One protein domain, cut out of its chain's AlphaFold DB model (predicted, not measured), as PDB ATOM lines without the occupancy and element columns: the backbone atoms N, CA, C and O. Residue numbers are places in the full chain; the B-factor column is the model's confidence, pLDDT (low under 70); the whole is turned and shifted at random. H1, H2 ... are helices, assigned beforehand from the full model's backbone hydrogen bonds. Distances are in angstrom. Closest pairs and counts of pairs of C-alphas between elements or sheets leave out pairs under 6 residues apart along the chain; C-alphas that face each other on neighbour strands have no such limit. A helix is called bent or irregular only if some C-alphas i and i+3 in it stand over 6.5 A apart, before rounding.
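What this domain is: This is residues 18 to 78 and 145 to 157 of the 157 residues of an uncharacterized protein of Aquisphaera giovannonii (UniProt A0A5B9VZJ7). A long straight helix, H1, and a bent one, H2, make a loose, elongated body: after a tight turn H2 folds back, its first arm H2a crossing H1 steeply and its second arm H2b running back past the beginning of H1. A short third helix, H3, meets H2a near its beginning and points away from the body, with residues 149 to 157 sticking out as a free arm. The printed part has 74 residues with three named helices, in the order H1, H2, H3, and no named strand; the class is all helix. The whole is loose, with a radius of gyration of the C-alphas of 14.2 A, and flat in outline, spanning 41 by 35 by 17 A.

How they stand to each other: H1, residues 20 to 39, touches H2a, residues 45 to 54, with its residues 28 to 35 alone. Their closest C-alphas are those of Lys 32 and Ala 47, 5.1 A apart, and they run opposite ways at a steep tilt of 64 degrees. H2b, residues 57 to 68, only just touches H1, with 3 pairs of C-alphas within 8 A, between residues 20 to 24 of H1 and 59 to 63 of H2b. The closest are those of Gly 24 and Phe 59, 7.3 A apart. H1 and H2b run opposite ways at a shallow tilt of 34 degrees, only just short of steep. H2a and H2b stand at a steep tilt of 60 degrees. H3, residues 147 to 154, only just touches H2a, with 3 pairs of C-alphas within 8 A, the closest those of Asp 45 and Pro 147 at 6.3 A. They run opposite ways at a steep tilt of 59 degrees. H3 is apart from H1 and from H2b. The helix packing is mostly crossed, only just, with 1 of the 3 touching pairs at a shallow tilt. In H1, H2a, H2b and H3 every O i to N i+4 pair is within hydrogen-bond range.

Where its parts are: H1 begins at C-alpha 20 at (17.085, 49.946, -49.203) and is 28.2 A long from first to last C-alpha. H2, residues 45 to 68, was assigned as one helix by its hydrogen bonds but is bent: C-alphas 54 and 57 are 7.7 A apart. H2a measures 14.3 A; H2b measures 16.3 A and begins at C-alpha 57 at (21.935, 39.310, -48.523). H3 measures 10.8 A and ends at C-alpha 154 at (35.041, 60.560, -43.542).

The domain as a whole: The two C-alphas farthest apart, those of Gly 40 and Gly 70, are 41.7 A apart. Without the residues that stand free, the body spans 42 by 22 by 17 A. The link from H1 to H2 is tight. The link from H2 to H3 runs across the cut: residues 79 to 144 are not printed, and C-alphas 78 and 145 are 20.1 A apart. The mean pLDDT of the printed part is 89.4; residues 149 to 157 are under 70.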
ATOM      1  N   ARG A  18      10.859  53.421 -51.098       94.06
ATOM      2  CA  ARG A  18      11.725  53.204 -49.927       94.06
ATOM      3  C   ARG A  18      13.200  53.165 -50.315       94.06
ATOM      4  O   ARG A  18      13.546  52.734 -51.410       94.06
ATOM      5  N   SER A  19      14.069  53.599 -49.401       94.56
ATOM      6  CA  SER A  19      15.519  53.407 -49.530       94.56
ATOM      7  C   SER A  19      15.928  52.108 -48.848       94.56
ATOM      8  O   SER A  19      15.720  51.921 -47.648       94.56
ATOM      9  N   LEU A  20      16.539  51.225 -49.625       94.12
ATOM     10  CA  LEU A  20      17.085  49.946 -49.203       94.12
ATOM     11  C   LEU A  20      18.223  50.151 -48.205       94.12
ATOM     12  O   LEU A  20      18.275  49.465 -47.185       94.12
ATOM     13  N   GLN A  21      19.095  51.133 -48.450       94.12
ATOM     14  CA  GLN A  21      20.206  51.442 -47.548       94.12
ATOM     15  C   GLN A  21      19.710  52.007 -46.215       94.12
ATOM     16  O   GLN A  21      20.200  51.609 -45.156       94.12
ATOM     17  N   LEU A  22      18.720  52.909 -46.242       95.12
ATOM     18  CA  LEU A  22      18.149  53.481 -45.023       95.12
ATOM     19  C   LEU A  22      17.422  52.414 -44.197       95.12
ATOM     20  O   LEU A  22      17.737  52.249 -43.020       95.12
ATOM     21  N   CYS A  23      16.516  51.651 -44.813       96.50
ATOM     22  CA  CYS A  23      15.783  50.591 -44.120       96.50
ATOM     23  C   CYS A  23      16.722  49.494 -43.596       96.50
ATOM     24  O   CYS A  23      16.576  49.051 -42.459       96.50
ATOM     25  N   GLY A  24      17.735  49.097 -44.374       96.06
ATOM     26  CA  GLY A  24      18.749  48.146 -43.916       96.06
ATOM     27  C   GLY A  24      19.535  48.664 -42.708       96.06
ATOM     28  O   GLY A  24      19.765  47.923 -41.754       96.06
ATOM     29  N   ARG A  25      19.903  49.954 -42.701       96.12
ATOM     30  CA  ARG A  25      20.592  50.588 -41.566       96.12
ATOM     31  C   ARG A  25      19.713  50.610 -40.315       96.12
ATOM     32  O   ARG A  25      20.217  50.394 -39.213       96.12
ATOM     33  N   GLU A  26      18.420  50.885 -40.462       97.06
ATOM     34  CA  GLU A  26      17.458  50.854 -39.354       97.06
ATOM     35  C   GLU A  26      17.355  49.453 -38.736       97.06
ATOM     36  O   GLU A  26      17.454  49.320 -37.515       97.06
ATOM     37  N   GLU A  27      17.249  48.409 -39.559       97.06
ATOM     38  CA  GLU A  27      17.236  47.013 -39.101       97.06
ATOM     39  C   GLU A  27      18.554  46.605 -38.426       97.06
ATOM     40  O   GLU A  27      18.544  46.003 -37.349       97.06
ATOM     41  N   ALA A  28      19.701  47.006 -38.982       97.00
ATOM     42  CA  ALA A  28      21.002  46.763 -38.361       97.00
ATOM     43  C   ALA A  28      21.132  47.460 -36.994       97.00
ATOM     44  O   ALA A  28      21.648  46.884 -36.034       97.00
ATOM     45  N   ASN A  29      20.618  48.688 -36.867       97.12
ATOM     46  CA  ASN A  29      20.593  49.409 -35.595       97.12
ATOM     47  C   ASN A  29      19.671  48.744 -34.567       97.12
ATOM     48  O   ASN A  29      20.043  48.658 -33.394       97.12
ATOM     49  N   ARG A  30      18.504  48.238 -34.988       97.81
ATOM     50  CA  ARG A  30      17.613  47.444 -34.127       97.81
ATOM     51  C   ARG A  30      18.315  46.185 -33.630       97.81
ATOM     52  O   ARG A  30      18.296  45.915 -32.431       97.81
ATOM     53  N   PHE A  31      18.994  45.460 -34.519       97.38
ATOM     54  CA  PHE A  31      19.791  44.292 -34.151       97.38
ATOM     55  C   PHE A  31      20.887  44.639 -33.137       97.38
ATOM     56  O   PHE A  31      20.990  43.977 -32.105       97.38
ATOM     57  N   LYS A  32      21.663  45.705 -33.384       97.56
ATOM     58  CA  LYS A  32      22.685  46.185 -32.441       97.56
ATOM     59  C   LYS A  32      22.090  46.476 -31.070       97.56
ATOM     60  O   LYS A  32      22.674  46.064 -30.071       97.56
ATOM     61  N   TRP A  33      20.954  47.172 -31.021       97.56
ATOM     62  CA  TRP A  33      20.286  47.492 -29.762       97.56
ATOM     63  C   TRP A  33      19.911  46.215 -29.000       97.56
ATOM     64  O   TRP A  33      20.360  46.038 -27.874       97.56
ATOM     65  N   ILE A  34      19.216  45.271 -29.648       97.56
ATOM     66  CA  ILE A  34      18.823  43.990 -29.032       97.56
ATOM     67  C   ILE A  34      20.043  43.225 -28.498       97.56
ATOM     68  O   ILE A  34      20.016  42.708 -27.383       97.56
ATOM     69  N   ARG A  35      21.129  43.148 -29.276       97.25
ATOM     70  CA  ARG A  35      22.350  42.445 -28.860       97.25
ATOM     71  C   ARG A  35      23.082  43.154 -27.720       97.25
ATOM     72  O   ARG A  35      23.617  42.480 -26.845       97.25
ATOM     73  N   SER A  36      23.077  44.485 -27.708       97.00
ATOM     74  CA  SER A  36      23.674  45.284 -26.629       97.00
ATOM     75  C   SER A  36      22.911  45.109 -25.316       97.00
ATOM     76  O   SER A  36      23.526  44.898 -24.274       97.00
ATOM     77  N   GLU A  37      21.574  45.075 -25.374       98.12
ATOM     78  CA  GLU A  37      20.729  44.765 -24.213       98.12
ATOM     79  C   GLU A  37      21.032  43.366 -23.656       98.12
ATOM     80  O   GLU A  37      21.174  43.188 -22.449       98.12
ATOM     81  N   GLN A  38      21.200  42.367 -24.530       96.62
ATOM     82  CA  GLN A  38      21.555  41.003 -24.122       96.62
ATOM     83  C   GLN A  38      22.963  40.901 -23.515       96.62
ATOM     84  O   GLN A  38      23.191  40.070 -22.638       96.62
ATOM     85  N   ALA A  39      23.906  41.718 -23.986       96.75
ATOM     86  CA  ALA A  39      25.286  41.730 -23.508       96.75
ATOM     87  C   ALA A  39      25.479  42.559 -22.224       96.75
ATOM     88  O   ALA A  39      26.473  42.374 -21.523       96.75
ATOM     89  N   GLY A  40      24.549  43.471 -21.914       97.75
ATOM     90  CA  GLY A  40      24.649  44.404 -20.789       97.75
ATOM     91  C   GLY A  40      25.593  45.589 -21.032       97.75
ATOM     92  O   GLY A  40      25.941  46.291 -20.083       97.75
ATOM     93  N   TYR A  41      26.034  45.809 -22.274       95.56
ATOM     94  CA  TYR A  41      26.850  46.953 -22.697       95.56
ATOM     95  C   TYR A  41      26.706  47.195 -24.209       95.56
ATOM     96  O   TYR A  41      26.291  46.304 -24.947       95.56
ATOM     97  N   ASP A  42      27.053  48.400 -24.681       96.56
ATOM     98  CA  ASP A  42      26.983  48.743 -26.110       96.56
ATOM     99  C   ASP A  42      28.024  47.966 -26.924       96.56
ATOM    100  O   ASP A  42      29.231  48.081 -26.697       96.56
ATOM    101  N   LEU A  43      27.546  47.191 -27.897       94.88
ATOM    102  CA  LEU A  43      28.392  46.415 -28.797       94.88
ATOM    103  C   LEU A  43      28.925  47.224 -29.983       94.88
ATOM    104  O   LEU A  43      29.847  46.755 -30.647       94.88
ATOM    105  N   GLY A  44      28.374  48.408 -30.272       94.19
ATOM    106  CA  GLY A  44      28.874  49.308 -31.313       94.19
ATOM    107  C   GLY A  44      28.946  48.693 -32.722       94.19
ATOM    108  O   GLY A  44      28.096  47.901 -33.137       94.19
ATOM    109  N   ASP A  45      29.978  49.081 -33.480       94.94
ATOM    110  CA  ASP A  45      30.213  48.655 -34.871       94.94
ATOM    111  C   ASP A  45      30.334  47.128 -35.080       94.94
ATOM    112  O   ASP A  45      29.867  46.646 -36.115       94.94
ATOM    113  N   PRO A  46      30.941  46.333 -34.167       95.19
ATOM    114  CA  PRO A  46      30.923  44.871 -34.253       95.19
ATOM    115  C   PRO A  46      29.541  44.255 -34.503       95.19
ATOM    116  O   PRO A  46      29.421  43.390 -35.367       95.19
ATOM    117  N   ALA A  47      28.493  44.729 -33.823       96.19
ATOM    118  CA  ALA A  47      27.141  44.198 -34.012       96.19
ATOM    119  C   ALA A  47      26.542  44.574 -35.378       96.19
ATOM    120  O   ALA A  47      25.810  43.785 -35.974       96.19
ATOM    121  N   ILE A  48      26.881  45.754 -35.912       96.62
ATOM    122  CA  ILE A  48      26.482  46.149 -37.272       96.62
ATOM    123  C   ILE A  48      27.159  45.244 -38.305       96.62
ATOM    124  O   ILE A  48      26.497  44.757 -39.218       96.62
ATOM    125  N   ARG A  49      28.458  44.962 -38.143       94.69
ATOM    126  CA  ARG A  49      29.186  44.021 -39.012       94.69
ATOM    127  C   ARG A  49      28.602  42.613 -38.963       94.69
ATOM    128  O   ARG A  49      28.440  41.998 -40.014       94.69
ATOM    129  N   GLU A  50      28.257  42.128 -37.773       95.75
ATOM    130  CA  GLU A  50      27.578  40.840 -37.609       95.75
ATOM    131  C   GLU A  50      26.256  40.818 -38.387       95.75
ATOM    132  O   GLU A  50      26.014  39.889 -39.156       95.75
ATOM    133  N   TRP A  51      25.437  41.868 -38.262       96.94
ATOM    134  CA  TRP A  51      24.180  41.948 -39.000       96.94
ATOM    135  C   TRP A  51      24.397  41.955 -40.516       96.94
ATOM    136  O   TRP A  51      23.718  41.223 -41.232       96.94
ATOM    137  N   ILE A  52      25.363  42.729 -41.018       94.31
ATOM    138  CA  ILE A  52      25.661  42.785 -42.456       94.31
ATOM    139  C   ILE A  52      26.058  41.397 -42.964       94.31
ATOM    140  O   ILE A  52      25.505  40.925 -43.955       94.31
ATOM    141  N   TYR A  53      26.968  40.727 -42.257       92.62
ATOM    142  CA  TYR A  53      27.445  39.398 -42.627       92.62
ATOM    143  C   TYR A  53      26.320  38.351 -42.639       92.62
ATOM    144  O   TYR A  53      26.237  37.546 -43.566       92.62
ATOM    145  N   LEU A  54      25.442  38.367 -41.634       93.06
ATOM    146  CA  LEU A  54      24.404  37.345 -41.470       93.06
ATOM    147  C   LEU A  54      23.118  37.629 -42.254       93.06
ATOM    148  O   LEU A  54      22.425  36.689 -42.647       93.06
ATOM    149  N   HIS A  55      22.760  38.901 -42.449       92.25
ATOM    150  CA  HIS A  55      21.393  39.284 -42.814       92.25
ATOM    151  C   HIS A  55      21.281  40.154 -44.067       92.25
ATOM    152  O   HIS A  55      20.225  40.123 -44.697       92.25
ATOM    153  N   TRP A  56      22.336  40.864 -44.491       92.81
ATOM    154  CA  TRP A  56      22.241  41.799 -45.622       92.81
ATOM    155  C   TRP A  56      21.741  41.140 -46.909       92.81
ATOM    156  O   TRP A  56      20.803  41.627 -47.531       92.81
ATOM    157  N   ASN A  57      22.316  39.996 -47.285       88.31
ATOM    158  CA  ASN A  57      21.935  39.310 -48.523       88.31
ATOM    159  C   ASN A  57      20.482  38.814 -48.488       88.31
ATOM    160  O   ASN A  57      19.786  38.866 -49.498       88.31
ATOM    161  N   GLY A  58      20.009  38.355 -47.325       87.12
ATOM    162  CA  GLY A  58      18.616  37.943 -47.147       87.12
ATOM    163  C   GLY A  58      17.657  39.129 -47.232       87.12
ATOM    164  O   GLY A  58      16.639  39.052 -47.919       87.12
ATOM    165  N   PHE A  59      18.018  40.245 -46.596       90.81
ATOM    166  CA  PHE A  59      17.270  41.497 -46.665       90.81
ATOM    167  C   PHE A  59      17.181  42.024 -48.106       90.81
ATOM    168  O   PHE A  59      16.089  42.296 -48.600       90.81
ATOM    169  N   LEU A  60      18.314  42.076 -48.811       90.31
ATOM    170  CA  LEU A  60      18.398  42.492 -50.211       90.31
ATOM    171  C   LEU A  60      17.552  41.595 -51.124       90.31
ATOM    172  O   LEU A  60      16.825  42.098 -51.976       90.31
ATOM    173  N   ARG A  61      17.603  40.273 -50.921       87.50
ATOM    174  CA  ARG A  61      16.779  39.307 -51.660       87.50
ATOM    175  C   ARG A  61      15.286  39.554 -51.455       87.50
ATOM    176  O   ARG A  61      14.528  39.498 -52.419       87.50
ATOM    177  N   HIS A  62      14.863  39.831 -50.225       88.75
ATOM    178  CA  HIS A  62      13.465  40.137 -49.935       88.75
ATOM    179  C   HIS A  62      13.018  41.433 -50.624       88.75
ATOM    180  O   HIS A  62      12.027  41.425 -51.352       88.75
ATOM    181  N   ALA A  63      13.801  42.505 -50.477       91.75
ATOM    182  CA  ALA A  63      13.544  43.784 -51.131       91.75
ATOM    183  C   ALA A  63      13.472  43.643 -52.663       91.75
ATOM    184  O   ALA A  63      12.563  44.162 -53.312       91.75
ATOM    185  N   TRP A  64      14.386  42.868 -53.249       90.56
ATOM    186  CA  TRP A  64      14.386  42.560 -54.676       90.56
ATOM    187  C   TRP A  64      13.092  41.876 -55.133       90.56
ATOM    188  O   TRP A  64      12.476  42.306 -56.108       90.56
ATOM    189  N   LEU A  65      12.617  40.870 -54.393       88.94
ATOM    190  CA  LEU A  65      11.349  40.204 -54.697       88.94
ATOM    191  C   LEU A  65      10.152  41.157 -54.604       88.94
ATOM    192  O   LEU A  65       9.246  41.065 -55.432       88.94
ATOM    193  N   GLU A  66      10.115  42.060 -53.623       91.38
ATOM    194  CA  GLU A  66       9.054  43.070 -53.525       91.38
ATOM    195  C   GLU A  66       9.073  44.041 -54.709       91.38
ATOM    196  O   GLU A  66       8.009  44.385 -55.232       91.38
ATOM    197  N   HIS A  67      10.267  44.441 -55.155       91.88
ATOM    198  CA  HIS A  67      10.460  45.322 -56.306       91.88
ATOM    199  C   HIS A  67       9.928  44.686 -57.592       91.88
ATOM    200  O   HIS A  67       9.090  45.264 -58.287       91.88
ATOM    201  N   LEU A  68      10.350  43.450 -57.861       90.69
ATOM    202  CA  LEU A  68       9.927  42.671 -59.021       90.69
ATOM    203  C   LEU A  68       8.415  42.409 -59.046       90.69
ATOM    204  O   LEU A  68       7.801  42.371 -60.114       90.69
ATOM    205  N   GLN A  69       7.795  42.259 -57.872       89.25
ATOM    206  CA  GLN A  69       6.343  42.119 -57.723       89.25
ATOM    207  C   GLN A  69       5.585  43.446 -57.837       89.25
ATOM    208  O   GLN A  69       4.357  43.423 -57.865       89.25
ATOM    209  N   GLY A  70       6.272  44.590 -57.875       90.69
ATOM    210  CA  GLY A  70       5.641  45.909 -57.902       90.69
ATOM    211  C   GLY A  70       5.053  46.349 -56.554       90.69
ATOM    212  O   GLY A  70       4.210  47.240 -56.523       90.69
ATOM    213  N   LYS A  71       5.447  45.712 -55.440       90.88
ATOM    214  CA  LYS A  71       4.906  45.982 -54.093       90.88
ATOM    215  C   LYS A  71       5.557  47.193 -53.433       90.88
ATOM    216  O   LYS A  71       4.867  48.011 -52.836       90.88
ATOM    217  N   VAL A  72       6.883  47.285 -53.521       93.62
ATOM    218  CA  VAL A  72       7.682  48.373 -52.945       93.62
ATOM    219  C   VAL A  72       8.699  48.815 -53.980       93.62
ATOM    220  O   VAL A  72       9.438  48.000 -54.531       93.62
ATOM    221  N   TYR A  73       8.747  50.116 -54.241       93.00
ATOM    222  CA  TYR A  73       9.748  50.706 -55.108       93.00
ATOM    223  C   TYR A  73      11.015  51.037 -54.315       93.00
ATOM    224  O   TYR A  73      11.153  52.099 -53.706       93.00
ATOM    225  N   TRP A  74      11.947  50.093 -54.315       94.12
ATOM    226  CA  TRP A  74      13.283  50.268 -53.751       94.12
ATOM    227  C   TRP A  74      14.171  51.142 -54.641       94.12
ATOM    228  O   TRP A  74      14.439  50.795 -55.788       94.12
ATOM    229  N   LEU A  75      14.635  52.261 -54.087       93.19
ATOM    230  CA  LEU A  75      15.353  53.323 -54.796       93.19
ATOM    231  C   LEU A  75      16.663  52.893 -55.456       93.19
ATOM    232  O   LEU A  75      17.044  53.427 -56.492       93.19
ATOM    233  N   GLU A  76      17.364  51.967 -54.821       93.19
ATOM    234  CA  GLU A  76      18.687  51.499 -55.215       93.19
ATOM    235  C   GLU A  76      18.620  50.380 -56.268       93.19
ATOM    236  O   GLU A  76      19.653  49.944 -56.778       93.19
ATOM    237  N   LEU A  77      17.412  49.912 -56.596       91.00
ATOM    238  CA  LEU A  77      17.154  48.908 -57.623       91.00
ATOM    239  C   LEU A  77      16.745  49.573 -58.946       91.00
ATOM    240  O   LEU A  77      16.354  50.739 -58.988       91.00
ATOM    241  N   GLN A  78      16.897  48.844 -60.054       88.94
ATOM    242  CA  GLN A  78      16.657  49.392 -61.388       88.94
ATOM    243  C   GLN A  78      15.163  49.608 -61.643       88.94
ATOM    244  O   GLN A  78      14.365  48.682 -61.534       88.94
ATOM    245  N   PHE A 145      26.330  51.318 -45.418       88.44
ATOM    246  CA  PHE A 145      26.488  51.610 -43.996       88.44
ATOM    247  C   PHE A 145      27.449  50.661 -43.281       88.44
ATOM    248  O   PHE A 145      27.495  50.637 -42.052       88.44
ATOM    249  N   GLU A 146      28.238  49.900 -44.037       88.44
ATOM    250  CA  GLU A 146      29.340  49.133 -43.483       88.44
ATOM    251  C   GLU A 146      30.337  50.080 -42.780       88.44
ATOM    252  O   GLU A 146      30.836  51.018 -43.415       88.44
ATOM    253  N   PRO A 147      30.650  49.871 -41.484       82.50
ATOM    254  CA  PRO A 147      31.424  50.833 -40.694       82.50
ATOM    255  C   PRO A 147      32.773  51.227 -41.309       82.50
ATOM    256  O   PRO A 147      33.192  52.381 -41.207       82.50
ATOM    257  N   ASP A 148      33.441  50.295 -41.987       74.94
ATOM    258  CA  ASP A 148      34.751  50.538 -42.595       74.94
ATOM    259  C   ASP A 148      34.657  51.431 -43.845       74.94
ATOM    260  O   ASP A 148      35.540  52.257 -44.081       74.94
ATOM    261  N   LEU A 149      33.548  51.366 -44.594       66.62
ATOM    262  CA  LEU A 149      33.282  52.290 -45.703       66.62
ATOM    263  C   LEU A 149      32.951  53.688 -45.214       66.62
ATOM    264  O   LEU A 149      33.415  54.668 -45.795       66.62
ATOM    265  N   GLN A 150      32.189  53.788 -44.127       65.31
ATOM    266  CA  GLN A 150      31.869  55.085 -43.547       65.31
ATOM    267  C   GLN A 150      33.142  55.789 -43.066       65.31
ATOM    268  O   GLN A 150      33.356  56.955 -43.386       65.31
ATOM    269  N   ARG A 151      34.037  55.071 -42.375       65.94
ATOM    270  CA  ARG A 151      35.325  55.616 -41.915       65.94
ATOM    271  C   ARG A 151      36.222  56.063 -43.072       65.94
ATOM    272  O   ARG A 151      36.859  57.104 -42.957       65.94
ATOM    273  N   ALA A 152      36.245  55.322 -44.180       63.06
ATOM    274  CA  ALA A 152      37.009  55.708 -45.366       63.06
ATOM    275  C   ALA A 152      36.455  56.981 -46.032       63.06
ATOM    276  O   ALA A 152      37.232  57.838 -46.439       63.06
ATOM    277  N   LEU A 153      35.129  57.138 -46.097       62.69
ATOM    278  CA  LEU A 153      34.487  58.340 -46.644       62.69
ATOM    279  C   LEU A 153      34.753  59.585 -45.785       62.69
ATOM    280  O   LEU A 153      35.016  60.653 -46.330       62.69
ATOM    281  N   PHE A 154      34.744  59.449 -44.456       61.38
ATOM    282  CA  PHE A 154      35.041  60.560 -43.542       61.38
ATOM    283  C   PHE A 154      36.536  60.893 -43.428       61.38
ATOM    284  O   PHE A 154      36.870  61.983 -42.988       61.38
ATOM    285  N   ALA A 155      37.436  59.989 -43.821       57.25
ATOM    286  CA  ALA A 155      38.880  60.239 -43.814       57.25
ATOM    287  C   ALA A 155      39.384  61.017 -45.049       57.25
ATOM    288  O   ALA A 155      40.548  61.410 -45.082       57.25
ATOM    289  N   VAL A 156      38.537  61.204 -46.067       57.38
ATOM    290  CA  VAL A 156      38.873  61.871 -47.342       57.38
ATOM    291  C   VAL A 156      38.194  63.251 -47.473       57.38
ATOM    292  O   VAL A 156      38.485  63.984 -48.417       57.38
ATOM    293  N   ALA A 157      37.320  63.617 -46.528       48.91
ATOM    294  CA  ALA A 157      36.635  64.913 -46.444       48.91
ATOM    295  C   ALA A 157      37.335  65.856 -45.456       48.91
ATOM    296  O   ALA A 157      37.351  67.076 -45.735       48.91
TER     297      ALA A 157